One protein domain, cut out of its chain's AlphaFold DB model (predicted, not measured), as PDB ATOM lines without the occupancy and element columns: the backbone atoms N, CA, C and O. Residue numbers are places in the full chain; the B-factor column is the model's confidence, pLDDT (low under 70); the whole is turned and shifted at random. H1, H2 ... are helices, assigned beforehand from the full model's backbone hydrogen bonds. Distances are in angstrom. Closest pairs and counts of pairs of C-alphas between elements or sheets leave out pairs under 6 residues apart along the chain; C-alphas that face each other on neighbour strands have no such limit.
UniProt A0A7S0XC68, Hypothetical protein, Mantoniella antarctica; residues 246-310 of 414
ATOM      1  N   LYS A 246     -44.975  81.176  10.379       88.56
ATOM      2  CA  LYS A 246     -44.848  82.241   9.366       88.56
ATOM      3  C   LYS A 246     -45.259  83.637   9.858       88.56
ATOM      4  O   LYS A 246     -44.773  84.622   9.310       88.56
ATOM      5  N   SER A 247     -46.134  83.712  10.861       88.44
ATOM      6  CA  SER A 247     -46.714  84.935  11.429       88.44
ATOM      7  C   SER A 247     -46.444  85.097  12.933       88.44
ATOM      8  O   SER A 247     -47.089  85.918  13.581       88.44
ATOM      9  N   MET A 248     -45.527  84.313  13.512       89.25
ATOM     10  CA  MET A 248     -45.098  84.492  14.903       89.25
ATOM     11  C   MET A 248     -44.369  85.827  15.100       89.25
ATOM     12  O   MET A 248     -43.766  86.369  14.169       89.25
ATOM     13  N   ASP A 249     -44.357  86.343  16.331       90.06
ATOM     14  CA  ASP A 249     -43.454  87.438  16.676       90.06
ATOM     15  C   ASP A 249     -41.984  86.989  16.547       90.06
ATOM     16  O   ASP A 249     -41.663  85.801  16.611       90.06
ATOM     17  N   ARG A 250     -41.064  87.946  16.380       88.25
ATOM     18  CA  ARG A 250     -39.640  87.658  16.133       88.25
ATOM     19  C   ARG A 250     -39.000  86.788  17.225       88.25
ATOM     20  O   ARG A 250     -38.111  85.996  16.919       88.25
ATOM     21  N   LYS A 251     -39.407  86.941  18.489       89.62
ATOM     22  CA  LYS A 251     -38.823  86.220  19.628       89.62
ATOM     23  C   LYS A 251     -39.363  84.792  19.700       89.62
ATOM     24  O   LYS A 251     -38.568  83.877  19.907       89.62
ATOM     25  N   ALA A 252     -40.662  84.592  19.468       89.75
ATOM     26  CA  ALA A 252     -41.252  83.261  19.329       89.75
ATOM     27  C   ALA A 252     -40.697  82.513  18.106       89.75
ATOM     28  O   ALA A 252     -40.251  81.377  18.246       89.75
ATOM     29  N   ALA A 253     -40.616  83.163  16.939       90.19
ATOM     30  CA  ALA A 253     -40.048  82.574  15.726       90.19
ATOM     31  C   ALA A 253     -38.576  82.155  15.915       90.19
ATOM     32  O   ALA A 253     -38.187  81.064  15.506       90.19
ATOM     33  N   ALA A 254     -37.757  82.973  16.589       91.25
ATOM     34  CA  ALA A 254     -36.367  82.625  16.894       91.25
ATOM     35  C   ALA A 254     -36.237  81.464  17.896       91.25
ATOM     36  O   ALA A 254     -35.346  80.631  17.741       91.25
ATOM     37  N   ALA A 255     -37.121  81.381  18.896       91.06
ATOM     38  CA  ALA A 255     -37.154  80.260  19.837       91.06
ATOM     39  C   ALA A 255     -37.612  78.951  19.166       91.06
ATOM     40  O   ALA A 255     -37.031  77.897  19.411       91.06
ATOM     41  N   GLU A 256     -38.600  79.023  18.276       90.81
ATOM     42  CA  GLU A 256     -39.104  77.876  17.518       90.81
ATOM     43  C   GLU A 256     -38.090  77.393  16.467       90.81
ATOM     44  O   GLU A 256     -37.861  76.191  16.336       90.81
ATOM     45  N   LEU A 257     -37.384  78.309  15.790       90.88
ATOM     46  CA  LEU A 257     -36.250  77.943  14.938       90.88
ATOM     47  C   LEU A 257     -35.130  77.273  15.750       90.88
ATOM     48  O   LEU A 257     -34.556  76.295  15.280       90.88
ATOM     49  N   LEU A 258     -34.841  77.749  16.967       89.94
ATOM     50  CA  LEU A 258     -33.859  77.119  17.853       89.94
ATOM     51  C   LEU A 258     -34.290  75.709  18.290       89.94
ATOM     52  O   LEU A 258     -33.444  74.816  18.340       89.94
ATOM     53  N   ARG A 259     -35.585  75.480  18.564       91.31
ATOM     54  CA  ARG A 259     -36.131  74.141  18.854       91.31
ATOM     55  C   ARG A 259     -35.873  73.189  17.686       91.31
ATOM     56  O   ARG A 259     -35.233  72.157  17.876       91.31
ATOM     57  N   VAL A 260     -36.293  73.570  16.477       88.94
ATOM     58  CA  VAL A 260     -36.103  72.759  15.262       88.94
ATOM     59  C   VAL A 260     -34.616  72.549  14.956       88.94
ATOM     60  O   VAL A 260     -34.207  71.440  14.625       88.94
ATOM     61  N   ALA A 261     -33.773  73.570  15.131       86.56
ATOM     62  CA  ALA A 261     -32.328  73.452  14.953       86.56
ATOM     63  C   ALA A 261     -31.701  72.456  15.951       86.56
ATOM     64  O   ALA A 261     -30.899  71.615  15.545       86.56
ATOM     65  N   ARG A 262     -32.093  72.491  17.236       85.06
ATOM     66  CA  ARG A 262     -31.645  71.523  18.258       85.06
ATOM     67  C   ARG A 262     -32.098  70.092  17.929       85.06
ATOM     68  O   ARG A 262     -31.283  69.177  18.017       85.06
ATOM     69  N   GLU A 263     -33.343  69.900  17.489       83.12
ATOM     70  CA  GLU A 263     -33.873  68.593  17.046       83.12
ATOM     71  C   GLU A 263     -33.167  68.054  15.798       83.12
ATOM     72  O   GLU A 263     -32.902  66.860  15.695       83.12
ATOM     73  N   MET A 264     -32.791  68.935  14.871       81.25
ATOM     74  CA  MET A 264     -31.966  68.598  13.709       81.25
ATOM     75  C   MET A 264     -30.460  68.525  14.036       81.25
ATOM     76  O   MET A 264     -29.644  68.413  13.123       81.25
ATOM     77  N   HIS A 265     -30.079  68.583  15.317       77.44
ATOM     78  CA  HIS A 265     -28.706  68.505  15.826       77.44
ATOM     79  C   HIS A 265     -27.731  69.576  15.290       77.44
ATOM     80  O   HIS A 265     -26.534  69.313  15.140       77.44
ATOM     81  N   PHE A 266     -28.214  70.793  15.015       80.12
ATOM     82  CA  PHE A 266     -27.372  71.957  14.698       80.12
ATOM     83  C   PHE A 266     -26.404  72.265  15.845       80.12
ATOM     84  O   PHE A 266     -26.751  72.182  17.025       80.12
ATOM     85  N   GLN A 267     -25.177  72.656  15.495       74.62
ATOM     86  CA  GLN A 267     -24.114  72.975  16.455       74.62
ATOM     87  C   GLN A 267     -24.270  74.410  16.971       74.62
ATOM     88  O   GLN A 267     -23.466  75.299  16.688       74.62
ATOM     89  N   MET A 268     -25.362  74.626  17.703       80.25
ATOM     90  CA  MET A 268     -25.725  75.908  18.299       80.25
ATOM     91  C   MET A 268     -24.806  76.266  19.486       80.25
ATOM     92  O   MET A 268     -24.264  75.364  20.135       80.25
ATOM     93  N   PRO A 269     -24.647  77.564  19.814       74.81
ATOM     94  CA  PRO A 269     -24.011  78.002  21.057       74.81
ATOM     95  C   PRO A 269     -24.671  77.368  22.291       74.81
ATOM     96  O   PRO A 269     -25.878  77.124  22.286       74.81
ATOM     97  N   SER A 270     -23.903  77.132  23.362       71.38
ATOM     98  CA  SER A 270     -24.463  76.616  24.625       71.38
ATOM     99  C   SER A 270     -25.267  77.673  25.390       71.38
ATOM    100  O   SER A 270     -26.255  77.338  26.025       71.38
ATOM    101  N   SER A 271     -24.886  78.950  25.292       77.38
ATOM    102  CA  SER A 271     -25.686  80.078  25.794       77.38
ATOM    103  C   SER A 271     -27.005  80.158  25.018       77.38
ATOM    104  O   SER A 271     -27.001  80.429  23.814       77.38
ATOM    105  N   GLU A 272     -28.140  79.940  25.688       81.19
ATOM    106  CA  GLU A 272     -29.459  80.065  25.064       81.19
ATOM    107  C   GLU A 272     -29.748  81.488  24.527       81.19
ATOM    108  O   GLU A 272     -30.293  81.594  23.420       81.19
ATOM    109  N   PRO A 273     -29.344  82.589  25.198       82.81
ATOM    110  CA  PRO A 273     -29.372  83.929  24.610       82.81
ATOM    111  C   PRO A 273     -28.575  84.055  23.300       82.81
ATOM    112  O   PRO A 273     -29.105  84.595  22.325       82.81
ATOM    113  N   ASP A 274     -27.344  83.530  23.239       80.88
ATOM    114  CA  ASP A 274     -26.505  83.571  22.028       80.88
ATOM    115  C   ASP A 274     -27.151  82.750  20.898       80.88
ATOM    116  O   ASP A 274     -27.212  83.193  19.751       80.88
ATOM    117  N   ALA A 275     -27.682  81.567  21.221       84.88
ATOM    118  CA  ALA A 275     -28.333  80.685  20.257       84.88
ATOM    119  C   ALA A 275     -29.620  81.303  19.679       84.88
ATOM    120  O   ALA A 275     -29.825  81.284  18.463       84.88
ATOM    121  N   LYS A 276     -30.453  81.935  20.521       87.75
ATOM    122  CA  LYS A 276     -31.630  82.706  20.077       87.75
ATOM    123  C   LYS A 276     -31.233  83.905  19.211       87.75
ATOM    124  O   LYS A 276     -31.936  84.210  18.249       87.75
ATOM    125  N   MET A 277     -30.112  84.568  19.511       87.94
ATOM    126  CA  MET A 277     -29.594  85.684  18.709       87.94
ATOM    127  C   MET A 277     -29.110  85.229  17.324       87.94
ATOM    128  O   MET A 277     -29.429  85.888  16.331       87.94
ATOM    129  N   ALA A 278     -28.421  84.087  17.233       86.31
ATOM    130  CA  ALA A 278     -28.004  83.490  15.963       86.31
ATOM    131  C   ALA A 278     -29.221  83.138  15.083       86.31
ATOM    132  O   ALA A 278     -29.329  83.613  13.950       86.31
ATOM    133  N   CYS A 279     -30.199  82.408  15.637       89.69
ATOM    134  CA  CYS A 279     -31.459  82.093  14.954       89.69
ATOM    135  C   CYS A 279     -32.224  83.356  14.520       89.69
ATOM    136  O   CYS A 279     -32.668  83.449  13.376       89.69
ATOM    137  N   GLY A 280     -32.345  84.354  15.403       89.81
ATOM    138  CA  GLY A 280     -33.023  85.618  15.105       89.81
ATOM    139  C   GLY A 280     -32.347  86.428  13.996       89.81
ATOM    140  O   GLY A 280     -33.034  87.022  13.168       89.81
ATOM    141  N   THR A 281     -31.014  86.414  13.935       90.75
ATOM    142  CA  THR A 281     -30.242  87.083  12.874       90.75
ATOM    143  C   THR A 281     -30.520  86.456  11.511       90.75
ATOM    144  O   THR A 281     -30.832  87.173  10.559       90.75
ATOM    145  N   LYS A 282     -30.488  85.119  11.419       90.56
ATOM    146  CA  LYS A 282     -30.764  84.404  10.165       90.56
ATOM    147  C   LYS A 282     -32.225  84.563   9.722       90.56
ATOM    148  O   LYS A 282     -32.453  84.866   8.558       90.56
ATOM    149  N   LEU A 283     -33.199  84.506  10.641       90.44
ATOM    150  CA  LEU A 283     -34.618  84.778  10.331       90.44
ATOM    151  C   LEU A 283     -34.863  86.168   9.744       90.44
ATOM    152  O   LEU A 283     -35.704  86.323   8.863       90.44
ATOM    153  N   MET A 284     -34.150  87.185  10.235       89.12
ATOM    154  CA  MET A 284     -34.249  88.542   9.696       89.12
ATOM    155  C   MET A 284     -33.646  88.645   8.291       89.12
ATOM    156  O   MET A 284     -34.201  89.354   7.458       89.12
ATOM    157  N   ALA A 285     -32.554  87.921   8.017       87.31
ATOM    158  CA  ALA A 285     -31.935  87.866   6.694       87.31
ATOM    159  C   ALA A 285     -32.791  87.112   5.657       87.31
ATOM    160  O   ALA A 285     -32.737  87.438   4.475       87.31
ATOM    161  N   THR A 286     -33.600  86.136   6.087       87.25
ATOM    162  CA  THR A 286     -34.447  85.303   5.212       87.25
ATOM    163  C   THR A 286     -35.943  85.623   5.315       87.25
ATOM    164  O   THR A 286     -36.788  84.800   4.955       87.25
ATOM    165  N   ARG A 287     -36.306  86.807   5.823       87.94
ATOM    166  CA  ARG A 287     -37.700  87.274   5.851       87.94
ATOM    167  C   ARG A 287     -38.166  87.580   4.427       87.94
ATOM    168  O   ARG A 287     -37.497  88.319   3.710       87.94
ATOM    169  N   ASN A 288     -39.335  87.078   4.035       85.31
ATOM    170  CA  ASN A 288     -39.912  87.423   2.739       85.31
ATOM    171  C   ASN A 288     -40.357  88.900   2.746       85.31
ATOM    172  O   ASN A 288     -41.146  89.310   3.600       85.31
ATOM    173  N   SER A 289     -39.839  89.699   1.810       79.06
ATOM    174  CA  SER A 289     -40.115  91.138   1.702       79.06
ATOM    175  C   SER A 289     -41.487  91.475   1.113       79.06
ATOM    176  O   SER A 289     -41.971  92.580   1.335       79.06
ATOM    177  N   GLU A 290     -42.107  90.558   0.370       79.56
ATOM    178  CA  GLU A 290     -43.415  90.752  -0.270       79.56
ATOM    179  C   GLU A 290     -44.566  90.337   0.649       79.56
ATOM    180  O   GLU A 290     -45.571  91.035   0.748       79.56
ATOM    181  N   THR A 291     -44.421  89.200   1.338       79.88
ATOM    182  CA  THR A 291     -45.469  88.643   2.211       79.88
ATOM    183  C   THR A 291     -45.276  88.973   3.688       79.88
ATOM    184  O   THR A 291     -46.111  88.588   4.502       79.88
ATOM    185  N   GLU A 292     -44.171  89.629   4.058       81.06
ATOM    186  CA  GLU A 292     -43.783  89.967   5.439       81.06
ATOM    187  C   GLU A 292     -43.609  88.770   6.409       81.06
ATOM    188  O   GLU A 292     -43.291  88.967   7.589       81.06
ATOM    189  N   THR A 293     -43.751  87.534   5.918       88.56
ATOM    190  CA  THR A 293     -43.700  86.288   6.702       88.56
ATOM    191  C   THR A 293     -42.295  85.708   6.861       88.56
ATOM    192  O   THR A 293     -41.432  85.874   5.996       88.56
ATOM    193  N   TRP A 294     -42.102  84.913   7.914       88.00
ATOM    194  CA  TRP A 294     -40.893  84.112   8.117       88.00
ATOM    195  C   TRP A 294     -40.841  82.885   7.198       88.00
ATOM    196  O   TRP A 294     -41.810  82.124   7.116       88.00
ATOM    197  N   ASP A 295     -39.684  82.649   6.575       87.81
ATOM    198  CA  ASP A 295     -39.339  81.373   5.942       87.81
ATOM    199  C   ASP A 295     -38.349  80.607   6.831       87.81
ATOM    200  O   ASP A 295     -37.174  80.963   6.947       87.81
ATOM    201  N   GLY A 296     -38.848  79.554   7.482       84.94
ATOM    202  CA  GLY A 296     -38.053  78.707   8.367       84.94
ATOM    203  C   GLY A 296     -37.084  77.787   7.625       84.94
ATOM    204  O   GLY A 296     -36.027  77.472   8.164       84.94
ATOM    205  N   HIS A 297     -37.389  77.380   6.389       85.88
ATOM    206  CA  HIS A 297     -36.498  76.519   5.608       85.88
ATOM    207  C   HIS A 297     -35.311  77.318   5.069       85.88
ATOM    208  O   HIS A 297     -34.172  76.879   5.217       85.88
ATOM    209  N   ALA A 298     -35.561  78.520   4.541       86.31
ATOM    210  CA  ALA A 298     -34.492  79.443   4.170       86.31
ATOM    211  C   ALA A 298     -33.638  79.821   5.394       86.31
ATOM    212  O   ALA A 298     -32.410  79.784   5.316       86.31
ATOM    213  N   ALA A 299     -34.265  80.100   6.546       87.88
ATOM    214  CA  ALA A 299     -33.542  80.405   7.781       87.88
ATOM    215  C   ALA A 299     -32.673  79.234   8.268       87.88
ATOM    216  O   ALA A 299     -31.552  79.469   8.710       87.88
ATOM    217  N   LEU A 300     -33.149  77.984   8.174       86.06
ATOM    218  CA  LEU A 300     -32.361  76.793   8.515       86.06
ATOM    219  C   LEU A 300     -31.187  76.567   7.562       86.06
ATOM    220  O   LEU A 300     -30.124  76.154   8.019       86.06
ATOM    221  N   GLU A 301     -31.344  76.830   6.265       83.62
ATOM    222  CA  GLU A 301     -30.238  76.676   5.315       83.62
ATOM    223  C   GLU A 301     -29.190  77.783   5.508       83.62
ATOM    224  O   GLU A 301     -28.002  77.486   5.593       83.62
ATOM    225  N   ALA A 302     -29.612  79.028   5.748       83.31
ATOM    226  CA  ALA A 302     -28.707  80.110   6.143       83.31
ATOM    227  C   ALA A 302     -28.059  79.868   7.526       83.31
ATOM    228  O   ALA A 302     -26.936  80.302   7.781       83.31
ATOM    229  N   LEU A 303     -28.736  79.163   8.440       84.50
ATOM    230  CA  LEU A 303     -28.174  78.728   9.724       84.50
ATOM    231  C   LEU A 303     -27.203  77.547   9.556       84.50
ATOM    232  O   LEU A 303     -26.272  77.413  10.347       84.50
ATOM    233  N   ARG A 304     -27.378  76.708   8.523       79.56
ATOM    234  CA  ARG A 304     -26.481  75.583   8.218       79.56
ATOM    235  C   ARG A 304     -25.081  76.079   7.891       79.56
ATOM    236  O   ARG A 304     -24.125  75.413   8.263       79.56
ATOM    237  N   GLU A 305     -24.959  77.228   7.233       72.31
ATOM    238  CA  GLU A 305     -23.672  77.849   6.895       72.31
ATOM    239  C   GLU A 305     -22.802  78.102   8.135       72.31
ATOM    240  O   GLU A 305     -21.618  77.772   8.117       72.31
ATOM    241  N   ASP A 306     -23.399  78.570   9.235       73.25
ATOM    242  CA  ASP A 306     -22.679  78.913  10.470       73.25
ATOM    243  C   ASP A 306     -22.639  77.736  11.470       73.25
ATOM    244  O   ASP A 306     -21.624  77.485  12.122       73.25
ATOM    245  N   HIS A 307     -23.747  76.995  11.595       75.44
ATOM    246  CA  HIS A 307     -24.034  76.066  12.701       75.44
ATOM    247  C   HIS A 307     -24.441  74.663  12.230       75.44
ATOM    248  O   HIS A 307     -25.312  74.025  12.825       75.44
ATOM    249  N   ALA A 308     -23.825  74.169  11.153       71.56
ATOM    250  CA  ALA A 308     -24.248  72.940  10.488       71.56
ATOM    251  C   ALA A 308     -24.529  71.738  11.421       71.56
ATOM    252  O   ALA A 308     -23.782  71.500  12.382       71.56
ATOM    253  N   PRO A 309     -25.562  70.938  11.098       69.88
ATOM    254  CA  PRO A 309     -25.977  69.797  11.898       69.88
ATOM    255  C   PRO A 309     -24.937  68.681  11.963       69.88
ATOM    256  O   PRO A 309     -24.262  68.365  10.978       69.88
ATOM    257  N   MET A 310     -24.843  68.076  13.148       63.84
ATOM    258  CA  MET A 310     -24.044  66.881  13.401       63.84
ATOM    259  C   MET A 310     -24.600  65.696  12.613       63.84
ATOM    260  O   MET A 310     -25.809  65.476  12.558       63.84
TER     261      MET A 310
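This is residues 246 to 310 of the 414 residues of the protein "Hypothetical protein" of Mantoniella antarctica (UniProt A0A7S0XC68). Three short helices pack together at large angles, with H2 laid across both H1 and H3 and the three centres making a triangle. The link of residues 286 to 295 loops round through Glu 290 at one end of the long axis, while the link of residues 264 to 271 passes the other end. The printed part has 65 residues with three named helices in the order H1, H2, H3 and no named strand; its class is all helix, with helices holding 40 of the residues. The whole is compact, with a radius of gyration of the C-alphas of 10.8 A, and its outline is elongated, spanning 33 by 20 by 16 A.

The printed part begins at Lys 246, and H1 follows with residues 250 to 263, from C-alpha 250 at (-39.640, 87.658, 16.133) over 19.9 A. H2 has residues 272 to 285 and is 20.1 A long, beginning at C-alpha 272 at (-29.459, 80.065, 25.064). H3 has residues 296 to 307, 14.9 A from first to last C-alpha, and ends at C-alpha 307 at (-24.034, 76.066, 12.701).

The helix packing is mostly crossed, with no touching pair at a shallow tilt. H1 and H2 touch, and their closest C-alphas, those of Ala 254 and Gly 280, are 4.8 A apart. Their lines are only just about perpendicular, at 71 degrees. H2 also touches H3, where the closest C-alphas, those of Leu 283 and Ala 299, are 5.2 A apart. These two run opposite ways at a steep tilt of 58 degrees. H1 and H3 only just touch, with 3 pairs of C-alphas within 8 A, through residues 257 to 261 of H1 and residues 296 to 300 of H3 alone. Their closest C-alphas, those of Leu 257 and Gly 296, are 6.9 A apart. H1 and H3 run the same way at a steep tilt of 64 degrees. In H1 and H2 every O i to N i+4 pair is within hydrogen-bond range; in H3 it is 7 of 8.

The two C-alphas farthest apart are those of Ser 270 and Glu 290, at 34.3 A. The C-alphas of Lys 246 and Met 310, the first and last printed residues, are 26.2 A apart. The printed part has no cut. The link from H1 to H2, 8 residues, and the link from H2 to H3, 10 residues, are both short. The mean pLDDT of the printed part is 84.2, and residues 309 to 310 are under 70.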